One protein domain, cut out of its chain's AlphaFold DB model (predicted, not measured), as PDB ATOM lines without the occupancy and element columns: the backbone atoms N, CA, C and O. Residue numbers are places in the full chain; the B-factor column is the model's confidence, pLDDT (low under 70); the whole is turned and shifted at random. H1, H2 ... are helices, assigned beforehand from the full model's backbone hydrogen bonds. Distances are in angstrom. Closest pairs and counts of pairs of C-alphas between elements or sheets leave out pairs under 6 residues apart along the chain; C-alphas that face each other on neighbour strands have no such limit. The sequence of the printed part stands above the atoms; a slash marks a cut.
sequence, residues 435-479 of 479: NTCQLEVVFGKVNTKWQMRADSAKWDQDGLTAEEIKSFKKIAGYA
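What this domain is: This is residues 435 to 479 of the 479 residues of the protein "INCENP_ARK-bind domain-containing protein" of Trichomonas vaginalis (UniProt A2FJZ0). An extended strip of chain with no common core: H3, the longest helix, is at one end, the two short helices H1 and H2 are near each other at the other, and the long link, residues 452 to 465, runs between. The printed part has 45 residues, with three named helices in the order H1, H2, H3 and no named strand; the class is all helix, though 20 of the 45 residues are in named elements. The radius of gyration of the C-alphas is 16.0 A, and the spans are 43 by 22 by 11 A.

Where its parts are: H3, residues 466 to 476, measures 15.2 A from C-alpha 466 at (232.499, 224.219, 199.796) to C-alpha 476 at (231.749, 220.887, 214.579). H1 is residues 439 to 443, 5.9 A long, beginning at C-alpha 439 (206.232, 217.478, 194.428). H2 is residues 448 to 451, 5.3 A.

How they stand to each other: H3 is apart from H1 and H2. H1 and H2 are close but not clearly touching; their closest C-alphas, of Leu 439 and Trp 450, are 7.1 A apart. In H1 and H3 every O i to N i+4 pair is within hydrogen-bond range; H2 is too short for one.

The domain as a whole: The C-alphas farthest apart, of Thr 448 and Gly 477, are 43.3 A apart. The link H1 to H2 is tight, H2 to H3 long. The printed part has no cut, and no printed residue is under pLDDT 70.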
ATOM      1  N   ASN A 435     218.522 217.383 197.852       84.19
ATOM      2  CA  ASN A 435     218.090 218.693 198.356       84.19
ATOM      3  C   ASN A 435     216.819 219.204 197.650       84.19
ATOM      4  O   ASN A 435     216.283 220.254 197.999       84.19
ATOM      5  N   THR A 436     216.329 218.471 196.647       87.12
ATOM      6  CA  THR A 436     215.107 218.793 195.915       87.12
ATOM      7  C   THR A 436     214.013 217.775 196.226       87.12
ATOM      8  O   THR A 436     214.223 216.563 196.148       87.12
ATOM      9  N   CYS A 437     212.826 218.277 196.566       90.12
ATOM     10  CA  CYS A 437     211.617 217.474 196.710       90.12
ATOM     11  C   CYS A 437     210.766 217.627 195.443       90.12
ATOM     12  O   CYS A 437     210.248 218.713 195.167       90.12
ATOM     13  N   GLN A 438     210.643 216.549 194.666       92.38
ATOM     14  CA  GLN A 438     209.805 216.509 193.467       92.38
ATOM     15  C   GLN A 438     208.342 216.337 193.878       92.38
ATOM     16  O   GLN A 438     207.869 215.224 194.118       92.38
ATOM     17  N   LEU A 439     207.626 217.456 193.980       93.50
ATOM     18  CA  LEU A 439     206.232 217.478 194.428       93.50
ATOM     19  C   LEU A 439     205.323 216.660 193.498       93.50
ATOM     20  O   LEU A 439     204.362 216.055 193.961       93.50
ATOM     21  N   GLU A 440     205.655 216.570 192.207       94.88
ATOM     22  CA  GLU A 440     204.909 215.758 191.244       94.88
ATOM     23  C   GLU A 440     204.921 214.271 191.605       94.88
ATOM     24  O   GLU A 440     203.905 213.593 191.459       94.88
ATOM     25  N   VAL A 441     206.056 213.775 192.105       95.19
ATOM     26  CA  VAL A 441     206.219 212.378 192.523       95.19
ATOM     27  C   VAL A 441     205.509 212.133 193.848       95.19
ATOM     28  O   VAL A 441     204.797 211.142 193.979       95.19
ATOM     29  N   VAL A 442     205.657 213.054 194.807       95.00
ATOM     30  CA  VAL A 442     205.051 212.932 196.142       95.00
ATOM     31  C   VAL A 442     203.523 212.937 196.067       95.00
ATOM     32  O   VAL A 442     202.871 212.119 196.708       95.00
ATOM     33  N   PHE A 443     202.942 213.825 195.259       95.69
ATOM     34  CA  PHE A 443     201.488 213.978 195.159       95.69
ATOM     35  C   PHE A 443     200.859 213.234 193.973       95.69
ATOM     36  O   PHE A 443     199.634 213.241 193.831       95.69
ATOM     37  N   GLY A 444     201.664 212.627 193.096       95.69
ATOM     38  CA  GLY A 444     201.191 211.888 191.920       95.69
ATOM     39  C   GLY A 444     200.385 212.732 190.925       95.69
ATOM     40  O   GLY A 444     199.560 212.200 190.182       95.69
ATOM     41  N   LYS A 445     200.563 214.056 190.935       96.25
ATOM     42  CA  LYS A 445     199.832 215.017 190.095       96.25
ATOM     43  C   LYS A 445     200.811 216.049 189.558       96.25
ATOM     44  O   LYS A 445     201.751 216.411 190.243       96.25
ATOM     45  N   VAL A 446     200.589 216.556 188.352       93.69
ATOM     46  CA  VAL A 446     201.389 217.669 187.822       93.69
ATOM     47  C   VAL A 446     200.623 218.962 188.071       93.69
ATOM     48  O   VAL A 446     199.474 219.089 187.649       93.69
ATOM     49  N   ASN A 447     201.241 219.918 188.764       94.12
ATOM     50  CA  ASN A 447     200.661 221.236 189.000       94.12
ATOM     51  C   ASN A 447     201.637 222.317 188.532       94.12
ATOM     52  O   ASN A 447     202.764 222.404 189.013       94.12
ATOM     53  N   THR A 448     201.187 223.178 187.622       91.25
ATOM     54  CA  THR A 448     201.997 224.272 187.062       91.25
ATOM     55  C   THR A 448     202.473 225.257 188.128       91.25
ATOM     56  O   THR A 448     203.553 225.829 187.998       91.25
ATOM     57  N   LYS A 449     201.730 225.402 189.234       90.12
ATOM     58  CA  LYS A 449     202.143 226.236 190.374       90.12
ATOM     59  C   LYS A 449     203.390 225.709 191.088       90.12
ATOM     60  O   LYS A 449     204.088 226.492 191.716       90.12
ATOM     61  N   TRP A 450     203.678 224.408 191.019       89.88
ATOM     62  CA  TRP A 450     204.876 223.831 191.644       89.88
ATOM     63  C   TRP A 450     206.143 224.106 190.836       89.88
ATOM     64  O   TRP A 450     207.218 224.232 191.423       89.88
ATOM     65  N   GLN A 451     205.988 224.259 189.518       83.50
ATOM     66  CA  GLN A 451     207.059 224.601 188.582       83.50
ATOM     67  C   GLN A 451     207.327 226.107 188.545       83.50
ATOM     68  O   GLN A 451     208.477 226.532 188.456       83.50
ATOM     69  N   MET A 452     206.280 226.929 188.648       83.81
ATOM     70  CA  MET A 452     206.422 228.382 188.720       83.81
ATOM     71  C   MET A 452     206.769 228.820 190.140       83.81
ATOM     72  O   MET A 452     205.906 229.240 190.910       83.81
ATOM     73  N   ARG A 453     208.052 228.738 190.489       79.94
ATOM     74  CA  ARG A 453     208.570 229.365 191.706       79.94
ATOM     75  C   ARG A 453     209.179 230.723 191.361       79.94
ATOM     76  O   ARG A 453     209.874 230.865 190.359       79.94
ATOM     77  N   ALA A 454     208.866 231.724 192.180       84.50
ATOM     78  CA  ALA A 454     209.450 233.060 192.095       84.50
ATOM     79  C   ALA A 454     210.920 233.037 192.565       84.50
ATOM     80  O   ALA A 454     211.512 231.971 192.722       84.50
ATOM     81  N   ASP A 455     211.521 234.197 192.838       86.81
ATOM     82  CA  ASP A 455     212.923 234.292 193.277       86.81
ATOM     83  C   ASP A 455     213.253 233.460 194.534       86.81
ATOM     84  O   ASP A 455     214.402 233.076 194.722       86.81
ATOM     85  N   SER A 456     212.246 233.058 195.318       83.94
ATOM     86  CA  SER A 456     212.373 232.093 196.423       83.94
ATOM     87  C   SER A 456     212.812 230.678 196.008       83.94
ATOM     88  O   SER A 456     213.004 229.822 196.869       83.94
ATOM     89  N   ALA A 457     212.943 230.393 194.709       80.88
ATOM     90  CA  ALA A 457     213.458 229.123 194.194       80.88
ATOM     91  C   ALA A 457     214.982 229.092 194.028       80.88
ATOM     92  O   ALA A 457     215.531 228.010 193.835       80.88
ATOM     93  N   LYS A 458     215.661 230.244 194.057       81.50
ATOM     94  CA  LYS A 458     217.088 230.362 193.715       81.50
ATOM     95  C   LYS A 458     218.009 230.005 194.890       81.50
ATOM     96  O   LYS A 458     218.946 230.733 195.191       81.50
ATOM     97  N   TRP A 459     217.772 228.853 195.517       82.06
ATOM     98  CA  TRP A 459     218.605 228.346 196.616       82.06
ATOM     99  C   TRP A 459     220.041 228.045 196.183       82.06
ATOM    100  O   TRP A 459     220.936 228.084 197.015       82.06
ATOM    101  N   ASP A 460     220.283 227.809 194.889       79.69
ATOM    102  CA  ASP A 460     221.634 227.590 194.357       79.69
ATOM    103  C   ASP A 460     222.543 228.819 194.524       79.69
ATOM    104  O   ASP A 460     223.760 228.673 194.607       79.69
ATOM    105  N   GLN A 461     221.967 230.029 194.572       83.44
ATOM    106  CA  GLN A 461     222.724 231.266 194.810       83.44
ATOM    107  C   GLN A 461     223.009 231.495 196.297       83.44
ATOM    108  O   GLN A 461     224.047 232.062 196.628       83.44
ATOM    109  N   ASP A 462     222.121 231.015 197.168       84.75
ATOM    110  CA  ASP A 462     222.236 231.115 198.628       84.75
ATOM    111  C   ASP A 462     222.916 229.878 199.250       84.75
ATOM    112  O   ASP A 462     223.010 229.749 200.472       84.75
ATOM    113  N   GLY A 463     223.364 228.935 198.416       86.00
ATOM    114  CA  GLY A 463     224.011 227.710 198.855       86.00
ATOM    115  C   GLY A 463     225.336 227.990 199.559       86.00
ATOM    116  O   GLY A 463     226.138 228.806 199.105       86.00
ATOM    117  N   LEU A 464     225.588 227.264 200.651       89.44
ATOM    118  CA  LEU A 464     226.878 227.286 201.338       89.44
ATOM    119  C   LEU A 464     227.988 226.854 200.377       89.44
ATOM    120  O   LEU A 464     227.908 225.815 199.713       89.44
ATOM    121  N   THR A 465     229.054 227.639 200.337       92.56
ATOM    122  CA  THR A 465     230.251 227.317 199.565       92.56
ATOM    123  C   THR A 465     230.968 226.102 200.160       92.56
ATOM    124  O   THR A 465     230.894 225.816 201.358       92.56
ATOM    125  N   ALA A 466     231.727 225.377 199.333       92.12
ATOM    126  CA  ALA A 466     232.499 224.219 199.796       92.12
ATOM    127  C   ALA A 466     233.498 224.577 200.918       92.12
ATOM    128  O   ALA A 466     233.813 223.740 201.766       92.12
ATOM    129  N   GLU A 467     233.980 225.821 200.941       95.00
ATOM    130  CA  GLU A 467     234.866 226.339 201.985       95.00
ATOM    131  C   GLU A 467     234.136 226.530 203.318       95.00
ATOM    132  O   GLU A 467     234.663 226.133 204.359       95.00
ATOM    133  N   GLU A 468     232.909 227.058 203.292       95.31
ATOM    134  CA  GLU A 468     232.045 227.187 204.473       95.31
ATOM    135  C   GLU A 468     231.635 225.823 205.022       95.31
ATOM    136  O   GLU A 468     231.690 225.597 206.229       95.31
ATOM    137  N   ILE A 469     231.310 224.870 204.145       92.50
ATOM    138  CA  ILE A 469     231.013 223.495 204.558       92.50
ATOM    139  C   ILE A 469     232.242 222.882 205.241       92.50
ATOM    140  O   ILE A 469     232.137 222.289 206.316       92.50
ATOM    141  N   LYS A 470     233.438 223.050 204.663       94.56
ATOM    142  CA  LYS A 470     234.683 222.526 205.241       94.56
ATOM    143  C   LYS A 470     235.028 223.190 206.577       94.56
ATOM    144  O   LYS A 470     235.465 222.500 207.501       94.56
ATOM    145  N   SER A 471     234.854 224.506 206.695       96.00
ATOM    146  CA  SER A 471     235.116 225.235 207.940       96.00
ATOM    147  C   SER A 471     234.126 224.835 209.033       96.00
ATOM    148  O   SER A 471     234.547 224.557 210.158       96.00
ATOM    149  N   PHE A 472     232.845 224.675 208.689       93.50
ATOM    150  CA  PHE A 472     231.814 224.179 209.590       93.50
ATOM    151  C   PHE A 472     232.125 222.764 210.084       93.50
ATOM    152  O   PHE A 472     232.149 222.545 211.294       93.50
ATOM    153  N   LYS A 473     232.454 221.819 209.190       93.19
ATOM    154  CA  LYS A 473     232.818 220.445 209.586       93.19
ATOM    155  C   LYS A 473     234.019 220.419 210.533       93.19
ATOM    156  O   LYS A 473     234.028 219.649 211.490       93.19
ATOM    157  N   LYS A 474     235.000 221.304 210.330       94.56
ATOM    158  CA  LYS A 474     236.148 221.453 211.236       94.56
ATOM    159  C   LYS A 474     235.748 221.987 212.617       94.56
ATOM    160  O   LYS A 474     236.234 221.471 213.618       94.56
ATOM    161  N   ILE A 475     234.880 223.000 212.684       93.75
ATOM    162  CA  ILE A 475     234.406 223.587 213.953       93.75
ATOM    163  C   ILE A 475     233.520 222.599 214.718       93.75
ATOM    164  O   ILE A 475     233.645 222.473 215.933       93.75
ATOM    165  N   ALA A 476     232.654 221.877 214.008       90.19
ATOM    166  CA  ALA A 476     231.749 220.887 214.579       90.19
ATOM    167  C   ALA A 476     232.452 219.576 214.989       90.19
ATOM    168  O   ALA A 476     231.853 218.755 215.678       90.19
ATOM    169  N   GLY A 477     233.722 219.389 214.608       90.31
ATOM    170  CA  GLY A 477     234.499 218.193 214.944       90.31
ATOM    171  C   GLY A 477     234.163 216.970 214.089       90.31
ATOM    172  O   GLY A 477     234.364 215.846 214.539       90.31
ATOM    173  N   TYR A 478     233.653 217.189 212.873       87.81
ATOM    174  CA  TYR A 478     233.345 216.141 211.894       87.81
ATOM    175  C   TYR A 478     234.483 215.887 210.886       87.81
ATOM    176  O   TYR A 478     234.428 214.893 210.167       87.81
ATOM    177  N   ALA A 479     235.470 216.791 210.795       71.00
ATOM    178  CA  ALA A 479     236.529 216.792 209.771       71.00
ATOM    179  C   ALA A 479     237.878 216.234 210.236       71.00
ATOM    180  O   ALA A 479     238.264 216.501 211.399       71.00
TER     181      ALA A 479